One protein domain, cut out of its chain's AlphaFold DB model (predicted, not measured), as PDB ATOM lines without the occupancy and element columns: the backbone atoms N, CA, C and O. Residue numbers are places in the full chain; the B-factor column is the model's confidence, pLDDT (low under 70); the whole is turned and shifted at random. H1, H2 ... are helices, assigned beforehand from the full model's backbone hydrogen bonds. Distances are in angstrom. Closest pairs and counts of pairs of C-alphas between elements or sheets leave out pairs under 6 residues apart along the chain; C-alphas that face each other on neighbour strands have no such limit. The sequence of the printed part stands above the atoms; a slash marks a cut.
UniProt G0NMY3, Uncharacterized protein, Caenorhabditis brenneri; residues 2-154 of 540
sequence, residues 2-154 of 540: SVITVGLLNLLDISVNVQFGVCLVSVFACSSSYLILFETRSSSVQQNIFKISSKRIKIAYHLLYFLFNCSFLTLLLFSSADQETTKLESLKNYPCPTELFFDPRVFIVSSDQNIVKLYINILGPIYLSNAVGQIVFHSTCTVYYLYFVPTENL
ATOM      1  N   SER A   2     176.364 204.068 247.558       63.88
ATOM      2  CA  SER A   2     175.123 203.987 246.777       63.88
ATOM      3  C   SER A   2     174.097 205.013 247.255       63.88
ATOM      4  O   SER A   2     174.123 205.428 248.413       63.88
ATOM      5  N   VAL A   3     173.225 205.455 246.349       67.44
ATOM      6  CA  VAL A   3     172.172 206.447 246.595       67.44
ATOM      7  C   VAL A   3     170.921 206.033 245.830       67.44
ATOM      8  O   VAL A   3     171.014 205.594 244.691       67.44
ATOM      9  N   ILE A   4     169.751 206.213 246.434       68.69
ATOM     10  CA  ILE A   4     168.458 206.119 245.755       68.69
ATOM     11  C   ILE A   4     167.739 207.457 245.898       68.69
ATOM     12  O   ILE A   4     167.785 208.080 246.960       68.69
ATOM     13  N   THR A   5     167.084 207.916 244.833       67.19
ATOM     14  CA  THR A   5     166.251 209.117 244.871       67.19
ATOM     15  C   THR A   5     164.800 208.763 244.573       67.19
ATOM     16  O   THR A   5     164.487 208.006 243.659       67.19
ATOM     17  N   VAL A   6     163.888 209.311 245.376       65.25
ATOM     18  CA  VAL A   6     162.434 209.077 245.265       65.25
ATOM     19  C   VAL A   6     161.646 210.384 245.090       65.25
ATOM     20  O   VAL A   6     160.426 210.405 245.217       65.25
ATOM     21  N   GLY A   7     162.357 211.482 244.807       64.38
ATOM     22  CA  GLY A   7     161.811 212.837 244.704       64.38
ATOM     23  C   GLY A   7     161.220 213.190 243.333       64.38
ATOM     24  O   GLY A   7     161.252 212.400 242.393       64.38
ATOM     25  N   LEU A   8     160.752 214.436 243.196       63.97
ATOM     26  CA  LEU A   8     160.142 215.004 241.980       63.97
ATOM     27  C   LEU A   8     160.978 214.771 240.715       63.97
ATOM     28  O   LEU A   8     160.441 214.414 239.672       63.97
ATOM     29  N   LEU A   9     162.295 214.966 240.805       69.06
ATOM     30  CA  LEU A   9     163.192 214.799 239.662       69.06
ATOM     31  C   LEU A   9     163.189 213.352 239.147       69.06
ATOM     32  O   LEU A   9     163.281 213.144 237.944       69.06
ATOM     33  N   ASN A  10     162.995 212.368 240.030       70.56
ATOM     34  CA  ASN A  10     162.855 210.971 239.633       70.56
ATOM     35  C   ASN A  10     161.533 210.705 238.896       70.56
ATOM     36  O   ASN A  10     161.492 209.831 238.046       70.56
ATOM     37  N   LEU A  11     160.457 211.448 239.198       65.94
ATOM     38  CA  LEU A  11     159.194 211.350 238.449       65.94
ATOM     39  C   LEU A  11     159.291 211.991 237.057       65.94
ATOM     40  O   LEU A  11     158.561 211.616 236.151       65.94
ATOM     41  N   LEU A  12     160.174 212.976 236.893       76.12
ATOM     42  CA  LEU A  12     160.464 213.605 235.602       76.12
ATOM     43  C   LEU A  12     161.488 212.806 234.777       76.12
ATOM     44  O   LEU A  12     162.072 213.362 233.850       76.12
ATOM     45  N   ASP A  13     161.753 211.551 235.156       81.00
ATOM     46  CA  ASP A  13     162.754 210.665 234.551       81.00
ATOM     47  C   ASP A  13     164.164 211.284 234.461       81.00
ATOM     48  O   ASP A  13     164.974 210.939 233.600       81.00
ATOM     49  N   ILE A  14     164.499 212.204 235.378       81.81
ATOM     50  CA  ILE A  14     165.853 212.755 235.477       81.81
ATOM     51  C   ILE A  14     166.741 211.709 236.138       81.81
ATOM     52  O   ILE A  14     166.459 211.232 237.236       81.81
ATOM     53  N   SER A  15     167.860 211.389 235.502       84.81
ATOM     54  CA  SER A  15     168.773 210.350 235.964       84.81
ATOM     55  C   SER A  15     169.366 210.641 237.356       84.81
ATOM     56  O   SER A  15     169.682 211.780 237.714       84.81
ATOM     57  N   VAL A  16     169.540 209.589 238.163       80.50
ATOM     58  CA  VAL A  16     169.966 209.689 239.576       80.50
ATOM     59  C   VAL A  16     171.351 210.334 239.729       80.50
ATOM     60  O   VAL A  16     171.581 211.082 240.678       80.50
ATOM     61  N   ASN A  17     172.255 210.138 238.764       80.88
ATOM     62  CA  ASN A  17     173.562 210.805 238.720       80.88
ATOM     63  C   ASN A  17     173.443 212.342 238.638       80.88
ATOM     64  O   ASN A  17     174.160 213.054 239.343       80.88
ATOM     65  N   VAL A  18     172.507 212.862 237.837       84.19
ATOM     66  CA  VAL A  18     172.228 214.301 237.722       84.19
ATOM     67  C   VAL A  18     171.619 214.814 239.021       84.19
ATOM     68  O   VAL A  18     172.054 215.845 239.533       84.19
ATOM     69  N   GLN A  19     170.668 214.077 239.603       81.56
ATOM     70  CA  GLN A  19     170.064 214.440 240.890       81.56
ATOM     71  C   GLN A  19     171.114 214.515 242.012       81.56
ATOM     72  O   GLN A  19     171.139 215.477 242.784       81.56
ATOM     73  N   PHE A  20     172.029 213.543 242.071       76.88
ATOM     74  CA  PHE A  20     173.132 213.532 243.028       76.88
ATOM     75  C   PHE A  20     174.105 214.703 242.800       76.88
ATOM     76  O   PHE A  20     174.518 215.359 243.757       76.88
ATOM     77  N   GLY A  21     174.401 215.043 241.540       80.81
ATOM     78  CA  GLY A  21     175.190 216.229 241.192       80.81
ATOM     79  C   GLY A  21     174.545 217.543 241.640       80.81
ATOM     80  O   GLY A  21     175.214 218.380 242.245       80.81
ATOM     81  N   VAL A  22     173.235 217.710 241.424       80.19
ATOM     82  CA  VAL A  22     172.477 218.882 241.903       80.19
ATOM     83  C   VAL A  22     172.536 218.988 243.429       80.19
ATOM     84  O   VAL A  22     172.761 220.080 243.959       80.19
ATOM     85  N   CYS A  23     172.401 217.862 244.138       75.75
ATOM     86  CA  CYS A  23     172.534 217.816 245.593       75.75
ATOM     87  C   CYS A  23     173.917 218.318 246.048       75.75
ATOM     88  O   CYS A  23     173.996 219.252 246.848       75.75
ATOM     89  N   LEU A  24     175.007 217.798 245.472       76.25
ATOM     90  CA  LEU A  24     176.370 218.238 245.798       76.25
ATOM     91  C   LEU A  24     176.590 219.734 245.523       76.25
ATOM     92  O   LEU A  24     177.088 220.454 246.389       76.25
ATOM     93  N   VAL A  25     176.149 220.235 244.363       80.56
ATOM     94  CA  VAL A  25     176.239 221.667 244.024       80.56
ATOM     95  C   VAL A  25     175.496 222.531 245.046       80.56
ATOM     96  O   VAL A  25     176.001 223.587 245.435       80.56
ATOM     97  N   SER A  26     174.329 222.089 245.521       76.44
ATOM     98  CA  SER A  26     173.558 222.822 246.533       76.44
ATOM     99  C   SER A  26     174.299 222.927 247.874       76.44
ATOM    100  O   SER A  26     174.332 224.003 248.480       76.44
ATOM    101  N   VAL A  27     174.987 221.859 248.295       73.38
ATOM    102  CA  VAL A  27     175.831 221.845 249.500       73.38
ATOM    103  C   VAL A  27     177.022 222.793 249.337       73.38
ATOM    104  O   VAL A  27     177.320 223.575 250.242       73.38
ATOM    105  N   PHE A  28     177.669 222.803 248.168       79.44
ATOM    106  CA  PHE A  28     178.788 223.711 247.889       79.44
ATOM    107  C   PHE A  28     178.353 225.176 247.829       79.44
ATOM    108  O   PHE A  28     179.036 226.043 248.373       79.44
ATOM    109  N   ALA A  29     177.187 225.465 247.249       75.38
ATOM    110  CA  ALA A  29     176.603 226.802 247.268       75.38
ATOM    111  C   ALA A  29     176.295 227.265 248.704       75.38
ATOM    112  O   ALA A  29     176.582 228.411 249.061       75.38
ATOM    113  N   CYS A  30     175.778 226.366 249.549       73.81
ATOM    114  CA  CYS A  30     175.547 226.629 250.968       73.81
ATOM    115  C   CYS A  30     176.861 226.948 251.704       73.81
ATOM    116  O   CYS A  30     176.962 227.989 252.358       73.81
ATOM    117  N   SER A  31     177.901 226.131 251.517       74.62
ATOM    118  CA  SER A  31     179.246 226.366 252.067       74.62
ATOM    119  C   SER A  31     179.817 227.730 251.646       74.62
ATOM    120  O   SER A  31     180.240 228.522 252.492       74.62
ATOM    121  N   SER A  32     179.735 228.072 250.356       78.19
ATOM    122  CA  SER A  32     180.157 229.382 249.842       78.19
ATOM    123  C   SER A  32     179.366 230.541 250.450       78.19
ATOM    124  O   SER A  32     179.928 231.604 250.710       78.19
ATOM    125  N   SER A  33     178.072 230.355 250.728       78.94
ATOM    126  CA  SER A  33     177.254 231.388 251.375       78.94
ATOM    127  C   SER A  33     177.727 231.700 252.802       78.94
ATOM    128  O   SER A  33     177.785 232.873 253.186       78.94
ATOM    129  N   TYR A  34     178.151 230.681 253.559       74.31
ATOM    130  CA  TYR A  34     178.735 230.860 254.889       74.31
ATOM    131  C   TYR A  34     180.093 231.552 254.825       74.31
ATOM    132  O   TYR A  34     180.345 232.464 255.615       74.31
ATOM    133  N   LEU A  35     180.937 231.186 253.858       78.44
ATOM    134  CA  LEU A  35     182.202 231.881 253.644       78.44
ATOM    135  C   LEU A  35     181.972 233.372 253.369       78.44
ATOM    136  O   LEU A  35     182.549 234.218 254.051       78.44
ATOM    137  N   ILE A  36     181.089 233.704 252.422       77.12
ATOM    138  CA  ILE A  36     180.748 235.095 252.086       77.12
ATOM    139  C   ILE A  36     180.255 235.844 253.325       77.12
ATOM    140  O   ILE A  36     180.647 236.995 253.542       77.12
ATOM    141  N   LEU A  37     179.415 235.208 254.147       74.06
ATOM    142  CA  LEU A  37     178.903 235.793 255.382       74.06
ATOM    143  C   LEU A  37     180.043 236.167 256.336       74.06
ATOM    144  O   LEU A  37     180.138 237.332 256.727       74.06
ATOM    145  N   PHE A  38     180.910 235.222 256.705       70.62
ATOM    146  CA  PHE A  38     181.978 235.476 257.678       70.62
ATOM    147  C   PHE A  38     183.083 236.375 257.130       70.62
ATOM    148  O   PHE A  38     183.513 237.294 257.830       70.62
ATOM    149  N   GLU A  39     183.483 236.192 255.873       82.12
ATOM    150  CA  GLU A  39     184.450 237.063 255.201       82.12
ATOM    151  C   GLU A  39     183.939 238.506 255.171       82.12
ATOM    152  O   GLU A  39     184.652 239.430 255.564       82.12
ATOM    153  N   THR A  40     182.674 238.725 254.795       72.62
ATOM    154  CA  THR A  40     182.096 240.075 254.745       72.62
ATOM    155  C   THR A  40     182.058 240.724 256.127       72.62
ATOM    156  O   THR A  40     182.312 241.925 256.246       72.62
ATOM    157  N   ARG A  41     181.780 239.954 257.189       66.56
ATOM    158  CA  ARG A  41     181.813 240.462 258.572       66.56
ATOM    159  C   ARG A  41     183.225 240.829 258.996       66.56
ATOM    160  O   ARG A  41     183.431 241.955 259.446       66.56
ATOM    161  N   SER A  42     184.178 239.939 258.757       69.31
ATOM    162  CA  SER A  42     185.602 240.154 259.003       69.31
ATOM    163  C   SER A  42     186.117 241.407 258.282       69.31
ATOM    164  O   SER A  42     186.756 242.258 258.897       69.31
ATOM    165  N   SER A  43     185.774 241.584 257.004       71.25
ATOM    166  CA  SER A  43     186.185 242.732 256.184       71.25
ATOM    167  C   SER A  43     185.453 244.041 256.517       71.25
ATOM    168  O   SER A  43     185.908 245.120 256.132       71.25
ATOM    169  N   SER A  44     184.320 243.983 257.229       69.00
ATOM    170  CA  SER A  44     183.605 245.183 257.697       69.00
ATOM    171  C   SER A  44     184.294 245.867 258.883       69.00
ATOM    172  O   SER A  44     184.054 247.048 259.144       69.00
ATOM    173  N   VAL A  45     185.175 245.145 259.585       65.94
ATOM    174  CA  VAL A  45     185.975 245.691 260.679       65.94
ATOM    175  C   VAL A  45     187.156 246.455 260.086       65.94
ATOM    176  O   VAL A  45     188.055 245.871 259.492       65.94
ATOM    177  N   GLN A  46     187.153 247.782 260.235       67.31
ATOM    178  CA  GLN A  46     188.118 248.656 259.550       67.31
ATOM    179  C   GLN A  46     189.575 248.403 259.947       67.31
ATOM    180  O   GLN A  46     190.466 248.624 259.141       67.31
ATOM    181  N   GLN A  47     189.804 247.933 261.172       68.94
ATOM    182  CA  GLN A  47     191.139 247.693 261.724       68.94
ATOM    183  C   GLN A  47     191.723 246.337 261.321       68.94
ATOM    184  O   GLN A  47     192.871 246.048 261.641       68.94
ATOM    185  N   ASN A  48     190.935 245.496 260.651       72.75
ATOM    186  CA  ASN A  48     191.363 244.164 260.281       72.75
ATOM    187  C   ASN A  48     192.396 244.208 259.151       72.75
ATOM    188  O   ASN A  48     192.066 244.591 258.029       72.75
ATOM    189  N   ILE A  49     193.621 243.759 259.428       79.00
ATOM    190  CA  ILE A  49     194.699 243.717 258.429       79.00
ATOM    191  C   ILE A  49     194.442 242.672 257.337       79.00
ATOM    192  O   ILE A  49     194.890 242.839 256.209       79.00
ATOM    193  N   PHE A  50     193.662 241.627 257.638       82.12
ATOM    194  CA  PHE A  50     193.276 240.575 256.690       82.12
ATOM    195  C   PHE A  50     192.052 240.956 255.842       82.12
ATOM    196  O   PHE A  50     191.466 240.119 255.154       82.12
ATOM    197  N   LYS A  51     191.616 242.218 255.903       78.38
ATOM    198  CA  LYS A  51     190.478 242.727 255.139       78.38
ATOM    199  C   LYS A  51     190.754 242.674 253.635       78.38
ATOM    200  O   LYS A  51     191.644 243.351 253.117       78.38
ATOM    201  N   ILE A  52     189.884 241.981 252.903       80.25
ATOM    202  CA  ILE A  52     189.928 241.941 251.438       80.25
ATOM    203  C   ILE A  52     189.209 243.179 250.888       80.25
ATOM    204  O   ILE A  52     187.989 243.201 250.705       80.25
ATOM    205  N   SER A  53     189.979 244.241 250.647       76.62
ATOM    206  CA  SER A  53     189.452 245.556 250.251       76.62
ATOM    207  C   SER A  53     189.099 245.650 248.761       76.62
ATOM    208  O   SER A  53     188.153 246.339 248.382       76.62
ATOM    209  N   SER A  54     189.848 244.953 247.902       86.06
ATOM    210  CA  SER A  54     189.630 244.984 246.455       86.06
ATOM    211  C   SER A  54     188.435 244.121 246.059       86.06
ATOM    212  O   SER A  54     188.416 242.912 246.296       86.06
ATOM    213  N   LYS A  55     187.461 244.729 245.371       80.38
ATOM    214  CA  LYS A  55     186.278 244.030 244.846       80.38
ATOM    215  C   LYS A  55     186.660 242.882 243.906       80.38
ATOM    216  O   LYS A  55     186.057 241.818 243.984       80.38
ATOM    217  N   ARG A  56     187.663 243.083 243.041       87.19
ATOM    218  CA  ARG A  56     188.123 242.055 242.089       87.19
ATOM    219  C   ARG A  56     188.720 240.852 242.820       87.19
ATOM    220  O   ARG A  56     188.347 239.725 242.522       87.19
ATOM    221  N   ILE A  57     189.566 241.104 243.821       88.38
ATOM    222  CA  ILE A  57     190.193 240.047 244.629       88.38
ATOM    223  C   ILE A  57     189.136 239.298 245.445       88.38
ATOM    224  O   ILE A  57     189.157 238.077 245.487       88.38
ATOM    225  N   LYS A  58     188.162 240.007 246.026       83.25
ATOM    226  CA  LYS A  58     187.052 239.388 246.762       83.25
ATOM    227  C   LYS A  58     186.210 238.462 245.874       83.25
ATOM    228  O   LYS A  58     185.889 237.356 246.291       83.25
ATOM    229  N   ILE A  59     185.870 238.892 244.656       82.38
ATOM    230  CA  ILE A  59     185.143 238.044 243.694       82.38
ATOM    231  C   ILE A  59     185.983 236.820 243.319       82.38
ATOM    232  O   ILE A  59     185.465 235.710 243.354       82.38
ATOM    233  N   ALA A  60     187.269 237.011 243.009       90.12
ATOM    234  CA  ALA A  60     188.168 235.913 242.664       90.12
ATOM    235  C   ALA A  60     188.318 234.901 243.811       90.12
ATOM    236  O   ALA A  60     188.257 233.704 243.567       90.12
ATOM    237  N   TYR A  61     188.437 235.368 245.056       89.50
ATOM    238  CA  TYR A  61     188.508 234.530 246.254       89.50
ATOM    239  C   TYR A  61     187.258 233.653 246.424       89.50
ATOM    240  O   TYR A  61     187.371 232.434 246.548       89.50
ATOM    241  N   HIS A  62     186.060 234.249 246.349       86.12
ATOM    242  CA  HIS A  62     184.797 233.507 246.471       86.12
ATOM    243  C   HIS A  62     184.566 232.550 245.296       86.12
ATOM    244  O   HIS A  62     184.094 231.431 245.496       86.12
ATOM    245  N   LEU A  63     184.927 232.965 244.078       87.50
ATOM    246  CA  LEU A  63     184.833 232.122 242.888       87.50
ATOM    247  C   LEU A  63     185.788 230.929 242.978       87.50
ATOM    248  O   LEU A  63     185.365 229.805 242.736       87.50
ATOM    249  N   LEU A  64     187.048 231.153 243.355       91.12
ATOM    250  CA  LEU A  64     188.041 230.090 243.491       91.12
ATOM    251  C   LEU A  64     187.632 229.089 244.573       91.12
ATOM    252  O   LEU A  64     187.742 227.888 244.355       91.12
ATOM    253  N   TYR A  65     187.099 229.564 245.702       88.75
ATOM    254  CA  TYR A  65     186.555 228.690 246.739       88.75
ATOM    255  C   TYR A  65     185.382 227.846 246.224       88.75
ATOM    256  O   TYR A  65     185.327 226.641 246.467       88.75
ATOM    257  N   PHE A  66     184.446 228.448 245.485       85.25
ATOM    258  CA  PHE A  66     183.332 227.708 244.895       85.25
ATOM    259  C   PHE A  66     183.814 226.674 243.868       85.25
ATOM    260  O   PHE A  66     183.399 225.522 243.936       85.25
ATOM    261  N   LEU A  67     184.730 227.050 242.969       87.94
ATOM    262  CA  LEU A  67     185.315 226.146 241.975       87.94
ATOM    263  C   LEU A  67     186.090 224.999 242.625       87.94
ATOM    264  O   LEU A  67     185.954 223.859 242.189       87.94
ATOM    265  N   PHE A  68     186.846 225.285 243.690       89.44
ATOM    266  CA  PHE A  68     187.518 224.265 244.486       89.44
ATOM    267  C   PHE A  68     186.504 223.241 244.998       89.44
ATOM    268  O   PHE A  68     186.637 222.065 244.679       89.44
ATOM    269  N   ASN A  69     185.440 223.672 245.686       84.00
ATOM    270  CA  ASN A  69     184.385 222.763 246.161       84.00
ATOM    271  C   ASN A  69     183.715 221.985 245.016       84.00
ATOM    272  O   ASN A  69     183.543 220.773 245.112       84.00
ATOM    273  N   CYS A  70     183.406 222.649 243.899       85.69
ATOM    274  CA  CYS A  70     182.837 222.004 242.716       85.69
ATOM    275  C   CYS A  70     183.763 220.953 242.095       85.69
ATOM    276  O   CYS A  70     183.266 220.048 241.432       85.69
ATOM    277  N   SER A  71     185.080 221.004 242.321       89.19
ATOM    278  CA  SER A  71     185.982 219.965 241.816       89.19
ATOM    279  C   SER A  71     185.739 218.590 242.461       89.19
ATOM    280  O   SER A  71     186.063 217.575 241.849       89.19
ATOM    281  N   PHE A  72     185.034 218.515 243.602       84.00
ATOM    282  CA  PHE A  72     184.526 217.252 244.159       84.00
ATOM    283  C   PHE A  72     183.523 216.545 243.225       84.00
ATOM    284  O   PHE A  72     183.370 215.327 243.298       84.00
ATOM    285  N   LEU A  73     182.874 217.267 242.299       85.06
ATOM    286  CA  LEU A  73     181.984 216.677 241.288       85.06
ATOM    287  C   LEU A  73     182.714 215.748 240.315       85.06
ATOM    288  O   LEU A  73     182.059 214.945 239.658       85.06
ATOM    289  N   THR A  74     184.047 215.804 240.242       86.38
ATOM    290  CA  THR A  74     184.828 214.831 239.463       86.38
ATOM    291  C   THR A  74     184.595 213.390 239.929       86.38
ATOM    292  O   THR A  74     184.764 212.476 239.127       86.38
ATOM    293  N   LEU A  75     184.080 213.172 241.150       83.00
ATOM    294  CA  LEU A  75     183.608 211.866 241.623       83.00
ATOM    295  C   LEU A  75     182.580 211.238 240.674       83.00
ATOM    296  O   LEU A  75     182.609 210.035 240.439       83.00
ATOM    297  N   LEU A  76     181.692 212.057 240.106       81.81
ATOM    298  CA  LEU A  76     180.650 211.607 239.184       81.81
ATOM    299  C   LEU A  76     181.204 211.138 237.839       81.81
ATOM    300  O   LEU A  76     180.521 210.410 237.132       81.81
ATOM    301  N   LEU A  77     182.433 211.514 237.481       83.19
ATOM    302  CA  LEU A  77     183.085 211.007 236.271       83.19
ATOM    303  C   LEU A  77     183.567 209.561 236.445       83.19
ATOM    304  O   LEU A  77     183.778 208.872 235.453       83.19
ATOM    305  N   PHE A  78     183.718 209.098 237.689       78.38
ATOM    306  CA  PHE A  78     184.105 207.723 238.009       78.38
ATOM    307  C   PHE A  78     182.908 206.778 238.170       78.38
ATOM    308  O   PHE A  78     183.107 205.597 238.456       78.38
ATOM    309  N   SER A  79     181.672 207.267 238.001       77.50
ATOM    310  CA  SER A  79     180.501 206.392 237.995       77.50
ATOM    311  C   SER A  79     180.396 205.649 236.668       77.50
ATOM    312  O   SER A  79     180.470 206.262 235.603       77.50
ATOM    313  N   SER A  80     180.194 204.337 236.734       77.25
ATOM    314  CA  SER A  80     180.015 203.481 235.563       77.25
ATOM    315  C   SER A  80     178.679 203.744 234.864       77.25
ATOM    316  O   SER A  80     177.655 204.001 235.504       77.25
ATOM    317  N   ALA A  81     178.681 203.640 233.533       78.50
ATOM    318  CA  ALA A  81     177.450 203.644 232.744       78.50
ATOM    319  C   ALA A  81     176.640 202.350 232.951       78.50
ATOM    320  O   ALA A  81     175.412 202.388 232.948       78.50
ATOM    321  N   ASP A  82     177.323 201.223 233.177       84.25
ATOM    322  CA  ASP A  82     176.703 199.930 233.464       84.25
ATOM    323  C   ASP A  82     176.532 199.717 234.975       84.25
ATOM    324  O   ASP A  82     177.409 199.224 235.690       84.25
ATOM    325  N   GLN A  83     175.380 200.155 235.476       82.88
ATOM    326  CA  GLN A  83     175.046 200.090 236.894       82.88
ATOM    327  C   GLN A  83     174.722 198.670 237.373       82.88
ATOM    328  O   GLN A  83     174.926 198.384 238.550       82.88
ATOM    329  N   GLU A  84     174.275 197.764 236.502       83.44
ATOM    330  CA  GLU A  84     173.891 196.402 236.900       83.44
ATOM    331  C   GLU A  84     175.120 195.550 237.231       83.44
ATOM    332  O   GLU A  84     175.197 194.957 238.311       83.44
ATOM    333  N   THR A  85     176.146 195.573 236.376       84.88
ATOM    334  CA  THR A  85     177.424 194.910 236.693       84.88
ATOM    335  C   THR A  85     178.087 195.531 237.917       84.88
ATOM    336  O   THR A  85     178.584 194.818 238.786       84.88
ATOM    337  N   THR A  86     178.007 196.852 238.057       81.31
ATOM    338  CA  THR A  86     178.574 197.579 239.202       81.31
ATOM    339  C   THR A  86     177.872 197.229 240.519       81.31
ATOM    340  O   THR A  86     178.532 197.100 241.556       81.31
ATOM    341  N   LYS A  87     176.547 197.021 240.499       80.31
ATOM    342  CA  LYS A  87     175.782 196.499 241.645       80.31
ATOM    343  C   LYS A  87     176.270 195.117 242.036       80.31
ATOM    344  O   LYS A  87     176.632 194.930 243.200       80.31
ATOM    345  N   LEU A  88     176.374 194.200 241.078       81.38
ATOM    346  CA  LEU A  88     176.869 192.842 241.314       81.38
ATOM    347  C   LEU A  88     178.301 192.834 241.866       81.38
ATOM    348  O   LEU A  88     178.595 192.122 242.824       81.38
ATOM    349  N   GLU A  89     179.195 193.665 241.329       81.00
ATOM    350  CA  GLU A  89     180.562 193.791 241.839       81.00
ATOM    351  C   GLU A  89     180.612 194.329 243.266       81.00
ATOM    352  O   GLU A  89     181.422 193.871 244.075       81.00
ATOM    353  N   SER A  90     179.738 195.278 243.606       75.94
ATOM    354  CA  SER A  90     179.701 195.845 244.951       75.94
ATOM    355  C   SER A  90     179.283 194.828 246.024       75.94
ATOM    356  O   SER A  90     179.704 194.977 247.175       75.94
ATOM    357  N   LEU A  91     178.580 193.746 245.653       75.56
ATOM    358  CA  LEU A  91     178.243 192.638 246.559       75.56
ATOM    359  C   LEU A  91     179.480 191.886 247.060       75.56
ATOM    360  O   LEU A  91     179.456 191.344 248.160       75.56
ATOM    361  N   LYS A  92     180.601 191.919 246.322       78.69
ATOM    362  CA  LYS A  92     181.884 191.377 246.809       78.69
ATOM    363  C   LYS A  92     182.357 192.094 248.079       78.69
ATOM    364  O   LYS A  92     183.040 191.498 248.903       78.69
ATOM    365  N   ASN A  93     181.986 193.368 248.231       68.69
ATOM    366  CA  ASN A  93     182.305 194.193 249.394       68.69
ATOM    367  C   ASN A  93     181.160 194.239 250.424       68.69
ATOM    368  O   ASN A  93     181.419 194.479 251.600       68.69
ATOM    369  N   TYR A  94     179.913 194.029 249.985       67.31
ATOM    370  CA  TYR A  94     178.696 194.088 250.801       67.31
ATOM    371  C   TYR A  94     177.789 192.884 250.487       67.31
ATOM    372  O   TYR A  94     176.825 193.028 249.738       67.31
ATOM    373  N   PRO A  95     178.087 191.691 251.033       63.34
ATOM    374  CA  PRO A  95     177.465 190.441 250.585       63.34
ATOM    375  C   PRO A  95     175.991 190.283 250.983       63.34
ATOM    376  O   PRO A  95     175.293 189.460 250.400       63.34
ATOM    377  N   CYS A  96     175.502 191.056 251.958       65.69
ATOM    378  CA  CYS A  96     174.139 190.930 252.487       65.69
ATOM    379  C   CYS A  96     173.421 192.290 252.537       65.69
ATOM    380  O   CYS A  96     173.206 192.825 253.628       65.69
ATOM    381  N   PRO A  97     173.089 192.904 251.387       66.31
ATOM    382  CA  PRO A  97     172.326 194.142 251.376       66.31
ATOM    383  C   PRO A  97     170.831 193.880 251.619       66.31
ATOM    384  O   PRO A  97     170.333 192.770 251.448       66.31
ATOM    385  N   THR A  98     170.090 194.923 251.988       63.69
ATOM    386  CA  THR A  98     168.621 194.884 252.053       63.69
ATOM    387  C   THR A  98     168.007 194.737 250.660       63.69
ATOM    388  O   THR A  98     168.592 195.231 249.702       63.69
ATOM    389  N   GLU A  99     166.787 194.204 250.544       64.81
ATOM    390  CA  GLU A  99     166.063 194.066 249.262       64.81
ATOM    391  C   GLU A  99     166.007 195.368 248.441       64.81
ATOM    392  O   GLU A  99     166.158 195.343 247.222       64.81
ATOM    393  N   LEU A 100     165.904 196.523 249.117       64.56
ATOM    394  CA  LEU A 100     165.897 197.855 248.497       64.56
ATOM    395  C   LEU A 100     167.149 198.150 247.648       64.56
ATOM    396  O   LEU A 100     167.107 199.003 246.770       64.56
ATOM    397  N   PHE A 101     168.265 197.464 247.903       65.75
ATOM    398  CA  PHE A 101     169.507 197.610 247.144       65.75
ATOM    399  C   PHE A 101     169.365 197.169 245.681       65.75
ATOM    400  O   PHE A 101     170.023 197.730 244.808       65.75
ATOM    401  N   PHE A 102     168.499 196.188 245.417       72.62
ATOM    402  CA  PHE A 102     168.249 195.664 244.075       72.62
ATOM    403  C   PHE A 102     167.232 196.498 243.291       72.62
ATOM    404  O   PHE A 102     166.927 196.178 242.144       72.62
ATOM    405  N   ASP A 103     166.726 197.586 243.874       76.44
ATOM    406  CA  ASP A 103     165.871 198.513 243.151       76.44
ATOM    407  C   ASP A 103     166.649 199.110 241.957       76.44
ATOM    408  O   ASP A 103     167.800 199.550 242.109       76.44
ATOM    409  N   PRO A 104     166.060 199.143 240.747       73.19
ATOM    410  CA  PRO A 104     166.731 199.663 239.558       73.19
ATOM    411  C   PRO A 104     167.199 201.117 239.732       73.19
ATOM    412  O   PRO A 104     168.187 201.512 239.118       73.19
ATOM    413  N   ARG A 105     166.557 201.889 240.621       73.88
ATOM    414  CA  ARG A 105     166.882 203.291 240.926       73.88
ATOM    415  C   ARG A 105     168.086 203.460 241.854       73.88
ATOM    416  O   ARG A 105     168.536 204.588 242.051       73.88
ATOM    417  N   VAL A 106     168.607 202.387 242.453       74.44
ATOM    418  CA  VAL A 106     169.832 202.465 243.256       74.44
ATOM    419  C   VAL A 106     171.008 202.757 242.334       74.44
ATOM    420  O   VAL A 106     171.356 201.965 241.463       74.44
ATOM    421  N   PHE A 107     171.638 203.900 242.562       80.31
ATOM    422  CA  PHE A 107     172.806 204.361 241.837       80.31
ATOM    423  C   PHE A 107     174.062 204.151 242.673       80.31
ATOM    424  O   PHE A 107     174.159 204.635 243.803       80.31
ATOM    425  N   ILE A 108     175.047 203.458 242.113       78.50
ATOM    426  CA  ILE A 108     176.365 203.282 242.709       78.50
ATOM    427  C   ILE A 108     177.305 204.326 242.126       78.50
ATOM    428  O   ILE A 108     177.660 204.299 240.951       78.50
ATOM    429  N   VAL A 109     177.741 205.232 243.000       77.25
ATOM    430  CA  VAL A 109     178.661 206.317 242.647       77.25
ATOM    431  C   VAL A 109     180.029 205.758 242.253       77.25
ATOM    432  O   VAL A 109     180.631 206.220 241.294       77.25
ATOM    433  N   SER A 110     180.521 204.758 242.992       79.56
ATOM    434  CA  SER A 110     181.725 203.993 242.649       79.56
ATOM    435  C   SER A 110     181.786 202.688 243.457       79.56
ATOM    436  O   SER A 110     181.474 202.684 244.660       79.56
ATOM    437  N   SER A 111     182.170 201.590 242.790       74.25
ATOM    438  CA  SER A 111     182.512 200.286 243.383       74.25
ATOM    439  C   SER A 111     184.014 200.150 243.681       74.25
ATOM    440  O   SER A 111     184.398 199.294 244.483       74.25
ATOM    441  N   ASP A 112     184.854 201.014 243.097       81.88
ATOM    442  CA  ASP A 112     186.303 201.004 243.286       81.88
ATOM    443  C   ASP A 112     186.673 201.534 244.680       81.88
ATOM    444  O   ASP A 112     186.517 202.713 245.014       81.88
ATOM    445  N   GLN A 113     187.210 200.637 245.505       77.88
ATOM    446  CA  GLN A 113     187.645 200.927 246.866       77.88
ATOM    447  C   GLN A 113     188.753 201.985 246.927       77.88
ATOM    448  O   GLN A 113     188.813 202.728 247.905       77.88
ATOM    449  N   ASN A 114     189.623 202.080 245.920       87.12
ATOM    450  CA  ASN A 114     190.696 203.072 245.891       87.12
ATOM    451  C   ASN A 114     190.131 204.476 245.673       87.12
ATOM    452  O   ASN A 114     190.482 205.398 246.412       87.12
ATOM    453  N   ILE A 115     189.192 204.623 244.734       83.69
ATOM    454  CA  ILE A 115     188.486 205.887 244.490       83.69
ATOM    455  C   ILE A 115     187.664 206.278 245.720       83.69
ATOM    456  O   ILE A 115     187.779 207.402 246.207       83.69
ATOM    457  N   VAL A 116     186.895 205.349 246.296       77.44
ATOM    458  CA  VAL A 116     186.111 205.625 247.511       77.44
ATOM    459  C   VAL A 116     187.016 206.058 248.672       77.44
ATOM    460  O   VAL A 116     186.711 207.046 249.340       77.44
ATOM    461  N   LYS A 117     188.153 205.386 248.899       81.88
ATOM    462  CA  LYS A 117     189.120 205.773 249.942       81.88
ATOM    463  C   LYS A 117     189.748 207.139 249.672       81.88
ATOM    464  O   LYS A 117     189.867 207.922 250.609       81.88
ATOM    465  N   LEU A 118     190.113 207.454 248.428       85.25
ATOM    466  CA  LEU A 118     190.636 208.772 248.058       85.25
ATOM    467  C   LEU A 118     189.633 209.879 248.414       85.25
ATOM    468  O   LEU A 118     189.992 210.862 249.064       85.25
ATOM    469  N   TYR A 119     188.364 209.707 248.043       82.69
ATOM    470  CA  TYR A 119     187.339 210.722 248.282       82.69
ATOM    471  C   TYR A 119     186.933 210.847 249.747       82.69
ATOM    472  O   TYR A 119     186.790 211.963 250.236       82.69
ATOM    473  N   ILE A 120     186.761 209.734 250.458       76.62
ATOM    474  CA  ILE A 120     186.283 209.754 251.844       76.62
ATOM    475  C   ILE A 120     187.411 210.041 252.839       76.62
ATOM    476  O   ILE A 120     187.192 210.796 253.781       76.62
ATOM    477  N   ASN A 121     188.616 209.498 252.634       79.94
ATOM    478  CA  ASN A 121     189.694 209.583 253.631       79.94
ATOM    479  C   ASN A 121     190.683 210.720 253.371       79.94
ATOM    480  O   ASN A 121     191.380 211.125 254.296       79.94
ATOM    481  N   ILE A 122     190.768 211.229 252.137       83.12
ATOM    482  CA  ILE A 122     191.720 212.291 251.779       83.12
ATOM    483  C   ILE A 122     190.967 213.557 251.380       83.12
ATOM    484  O   ILE A 122     191.044 214.568 252.075       83.12
ATOM    485  N   LEU A 123     190.203 213.511 250.285       82.62
ATOM    486  CA  LEU A 123     189.569 214.710 249.738       82.62
ATOM    487  C   LEU A 123     188.487 215.264 250.671       82.62
ATOM    488  O   LEU A 123     188.500 216.454 250.970       82.62
ATOM    489  N   GLY A 124     187.586 214.424 251.182       79.00
ATOM    490  CA  GLY A 124     186.510 214.814 252.099       79.00
ATOM    491  C   GLY A 124     187.013 215.609 253.313       79.00
ATOM    492  O   GLY A 124     186.546 216.730 253.523       79.00
ATOM    493  N   PRO A 125     188.008 215.103 254.069       81.12
ATOM    494  CA  PRO A 125     188.637 215.836 255.161       81.12
ATOM    495  C   PRO A 125     189.296 217.147 254.732       81.12
ATOM    496  O   PRO A 125     189.200 218.124 255.473       81.12
ATOM    497  N   ILE A 126     189.914 217.220 253.546       83.12
ATOM    498  CA  ILE A 126     190.482 218.471 253.014       83.12
ATOM    499  C   ILE A 126     189.374 219.505 252.762       83.12
ATOM    500  O   ILE A 126     189.492 220.645 253.215       83.12
ATOM    501  N   TYR A 127     188.278 219.121 252.098       81.12
ATOM    502  CA  TYR A 127     187.133 220.011 251.856       81.12
ATOM    503  C   TYR A 127     186.494 220.488 253.159       81.12
ATOM    504  O   TYR A 127     186.245 221.684 253.324       81.12
ATOM    505  N   LEU A 128     186.277 219.570 254.104       77.31
ATOM    506  CA  LEU A 128     185.711 219.886 255.411       77.31
ATOM    507  C   LEU A 128     186.627 220.824 256.208       77.31
ATOM    508  O   LEU A 128     186.162 221.830 256.742       77.31
ATOM    509  N   SER A 129     187.929 220.534 256.243       78.00
ATOM    510  CA  SER A 129     188.925 221.362 256.934       78.00
ATOM    511  C   SER A 129     189.027 222.751 256.316       78.00
ATOM    512  O   SER A 129     189.123 223.729 257.048       78.00
ATOM    513  N   ASN A 130     188.944 222.865 254.987       81.56
ATOM    514  CA  ASN A 130     188.897 224.158 254.312       81.56
ATOM    515  C   ASN A 130     187.626 224.937 254.697       81.56
ATOM    516  O   ASN A 130     187.718 226.089 255.113       81.56
ATOM    517  N   ALA A 131     186.447 224.307 254.648       77.19
ATOM    518  CA  ALA A 131     185.187 224.963 255.002       77.19
ATOM    519  C   ALA A 131     185.162 225.454 256.461       77.19
ATOM    520  O   ALA A 131     184.843 226.615 256.727       77.19
ATOM    521  N   VAL A 132     185.556 224.597 257.408       75.88
ATOM    522  CA  VAL A 132     185.633 224.950 258.835       75.88
ATOM    523  C   VAL A 132     186.742 225.973 259.083       75.88
ATOM    524  O   VAL A 132     186.523 226.963 259.780       75.88
ATOM    525  N   GLY A 133     187.912 225.781 258.473       78.56
ATOM    526  CA  GLY A 133     189.078 226.645 258.626       78.56
ATOM    527  C   GLY A 133     188.802 228.090 258.219       78.56
ATOM    528  O   GLY A 133     189.136 229.002 258.971       78.56
ATOM    529  N   GLN A 134     188.116 228.318 257.094       80.44
ATOM    530  CA  GLN A 134     187.753 229.672 256.658       80.44
ATOM    531  C   GLN A 134     186.779 230.360 257.626       80.44
ATOM    532  O   GLN A 134     186.941 231.539 257.958       80.44
ATOM    533  N   ILE A 135     185.777 229.624 258.120       78.06
ATOM    534  CA  ILE A 135     184.819 230.137 259.109       78.06
ATOM    535  C   ILE A 135     185.547 230.505 260.405       78.06
ATOM    536  O   ILE A 135     185.339 231.601 260.936       78.06
ATOM    537  N   VAL A 136     186.418 229.622 260.902       78.06
ATOM    538  CA  VAL A 136     187.209 229.837 262.121       78.06
ATOM    539  C   VAL A 136     188.158 231.017 261.949       78.06
ATOM    540  O   VAL A 136     188.205 231.880 262.826       78.06
ATOM    541  N   PHE A 137     188.853 231.117 260.815       80.94
ATOM    542  CA  PHE A 137     189.776 232.209 260.515       80.94
ATOM    543  C   PHE A 137     189.074 233.573 260.557       80.94
ATOM    544  O   PHE A 137     189.461 234.458 261.326       80.94
ATOM    545  N   HIS A 138     187.989 233.739 259.796       77.25
ATOM    546  CA  HIS A 138     187.258 235.006 259.743       77.25
ATOM    547  C   HIS A 138     186.525 235.333 261.048       77.25
ATOM    548  O   HIS A 138     186.450 236.504 261.443       77.25
ATOM    549  N   SER A 139     186.018 234.320 261.752       73.00
ATOM    550  CA  SER A 139     185.438 234.498 263.087       73.00
ATOM    551  C   SER A 139     186.491 234.973 264.082       73.00
ATOM    552  O   SER A 139     186.250 235.946 264.790       73.00
ATOM    553  N   THR A 140     187.674 234.355 264.081       75.62
ATOM    554  CA  THR A 140     188.801 234.720 264.952       75.62
ATOM    555  C   THR A 140     189.269 236.142 264.680       75.62
ATOM    556  O   THR A 140     189.385 236.926 265.619       75.62
ATOM    557  N   CYS A 141     189.434 236.520 263.408       73.31
ATOM    558  CA  CYS A 141     189.747 237.901 263.035       73.31
ATOM    559  C   CYS A 141     188.699 238.869 263.603       73.31
ATOM    560  O   CYS A 141     189.029 239.861 264.251       73.31
ATOM    561  N   THR A 142     187.416 238.560 263.414       71.31
ATOM    562  CA  THR A 142     186.329 239.422 263.886       71.31
ATOM    563  C   THR A 142     186.308 239.535 265.415       71.31
ATOM    564  O   THR A 142     186.138 240.635 265.937       71.31
ATOM    565  N   VAL A 143     186.526 238.433 266.145       71.25
ATOM    566  CA  VAL A 143     186.639 238.424 267.614       71.25
ATOM    567  C   VAL A 143     187.827 239.267 268.069       71.25
ATOM    568  O   VAL A 143     187.655 240.159 268.901       71.25
ATOM    569  N   TYR A 144     189.009 239.029 267.503       73.25
ATOM    570  CA  TYR A 144     190.236 239.731 267.863       73.25
ATOM    571  C   TYR A 144     190.065 241.254 267.755       73.25
ATOM    572  O   TYR A 144     190.227 241.978 268.739       73.25
ATOM    573  N   TYR A 145     189.611 241.742 266.596       71.56
ATOM    574  CA  TYR A 145     189.468 243.180 266.364       71.56
ATOM    575  C   TYR A 145     188.260 243.823 267.065       71.56
ATOM    576  O   TYR A 145     188.296 245.018 267.348       71.56
ATOM    577  N   LEU A 146     187.188 243.080 267.377       69.00
ATOM    578  CA  LEU A 146     186.041 243.639 268.113       69.00
ATOM    579  C   LEU A 146     186.251 243.707 269.630       69.00
ATOM    580  O   LEU A 146     185.614 244.540 270.292       69.00
ATOM    581  N   TYR A 147     187.060 242.811 270.197       69.50
ATOM    582  CA  TYR A 147     187.194 242.662 271.648       69.50
ATOM    583  C   TYR A 147     188.553 243.096 272.191       69.50
ATOM    584  O   TYR A 147     188.572 243.688 273.268       69.50
ATOM    585  N   PHE A 148     189.642 242.860 271.458       74.25
ATOM    586  CA  PHE A 148     191.003 243.040 271.970       74.25
ATOM    587  C   PHE A 148     191.724 244.262 271.388       74.25
ATOM    588  O   PHE A 148     192.563 244.843 272.068       74.25
ATOM    589  N   VAL A 149     191.374 244.704 270.174       69.06
ATOM    590  CA  VAL A 149     192.004 245.881 269.553       69.06
ATOM    591  C   VAL A 149     191.266 247.179 269.931       69.06
ATOM    592  O   VAL A 149     190.049 247.277 269.732       69.06
ATOM    593  N   PRO A 150     191.964 248.209 270.453       58.47
ATOM    594  CA  PRO A 150     191.360 249.506 270.742       58.47
ATOM    595  C   PRO A 150     190.891 250.189 269.454       58.47
ATOM    596  O   PRO A 150     191.666 250.385 268.521       58.47
ATOM    597  N   THR A 151     189.617 250.577 269.382       59.44
ATOM    598  CA  THR A 151     189.076 251.369 268.260       59.44
ATOM    599  C   THR A 151     188.864 252.816 268.679       59.44
ATOM    600  O   THR A 151     187.917 253.099 269.413       59.44
ATOM    601  N   GLU A 152     189.699 253.738 268.212       59.28
ATOM    602  CA  GLU A 152     189.573 255.168 268.552       59.28
ATOM    603  C   GLU A 152     188.434 255.856 267.779       59.28
ATOM    604  O   GLU A 152     187.777 256.758 268.287       59.28
ATOM    605  N   ASN A 153     188.087 255.333 266.597       59.34
ATOM    606  CA  ASN A 153     187.169 255.984 265.653       59.34
ATOM    607  C   ASN A 153     185.699 255.523 265.741       59.34
ATOM    608  O   ASN A 153     184.891 255.862 264.878       59.34
ATOM    609  N   LEU A 154     185.329 254.705 266.735       63.88
ATOM    610  CA  LEU A 154     183.965 254.171 266.871       63.88
ATOM    611  C   LEU A 154     183.364 254.495 268.236       63.88
ATOM    612  O   LEU A 154     183.955 254.200 269.276       63.88
TER     613      LEU A 154
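Overview. This is residues 2 to 154 of the 540 residues of an uncharacterized protein of Caenorhabditis brenneri (UniProt G0NMY3). Three long helices, H6, H2 and H3, lie side by side as a rod-shaped up-and-down bundle, each running against the one before it in the chain. At the end where H6 and H2 begin and H3 ends sits a small group of short helices and loops: H4 and H5 beyond the bundle, and H1 beside the first part of H2. The printed part has 153 residues, with six named helices, H1 to H6 in chain order, and no named strand: all helix. It is loose, with a radius of gyration of the C-alphas of 21.2 A and spans of 69 by 32 by 25 A.

Along the chain. Find C-alpha 113 at (187.645, 200.927, 246.866); from there H6 runs 49.1 A to C-alpha 148 at (191.003, 243.040, 271.970). H2, residues 16 to 44, is 42.1 A long, and H3, residues 55 to 78, 37.0 A, with a kink of 27 degrees near residue 72. The short helices are H4, residues 83 to 90, 10.2 A; H5, residues 99 to 102, 5.9 A; and H1, residues 8 to 11, 5.2 A, beginning at (160.142, 215.004, 241.980).

Arrangement. Look at Ser 42 and Thr 142: their C-alphas, 5.0 A apart, are the closest of H2 and H6, which touch through residues 31 to 42 and 131 to 142 alone, the same way at a shallow tilt of 21 degrees. H2 and H3 form a helical hairpin, a shallow tilt of 23 degrees, opposite ways; their closest C-alphas, of Phe 28 and Asn 69, are 5.9 A apart. H3, with residues 69 to 75 alone, only just touches H6, with residues 119 to 127 alone: 3 pairs of C-alphas are within 8 A, the closest being Asn 69 and Tyr 127 at 6.9 A. H1 is close to H2 but not clearly touching, C-alphas of Leu 9 and Gln 19 being closest at 7.0 A; likewise H4 and H5, Lys 87 and Phe 102 at 8.0 A. H4 is apart from H3 and H6. Every O i to N i+4 pair is within hydrogen-bond range in H2 and H4, against 13 of 20 in H3 and 29 of 32 in H6; H1 and H5 are too short for such a pair.

Size, cuts and confidence. The C-alphas of Thr 85 and Glu 152, the two farthest apart, are 69.2 A apart. The printed part has no cut and no long link; residues 94 to 99 stand free, and residues 2 to 3 pair antiparallel with 107 to 108. The mean pLDDT of the printed part is 76.8; look for values under 70 at, among others, residues 2 to 9, 93 to 101 and 149 to 154.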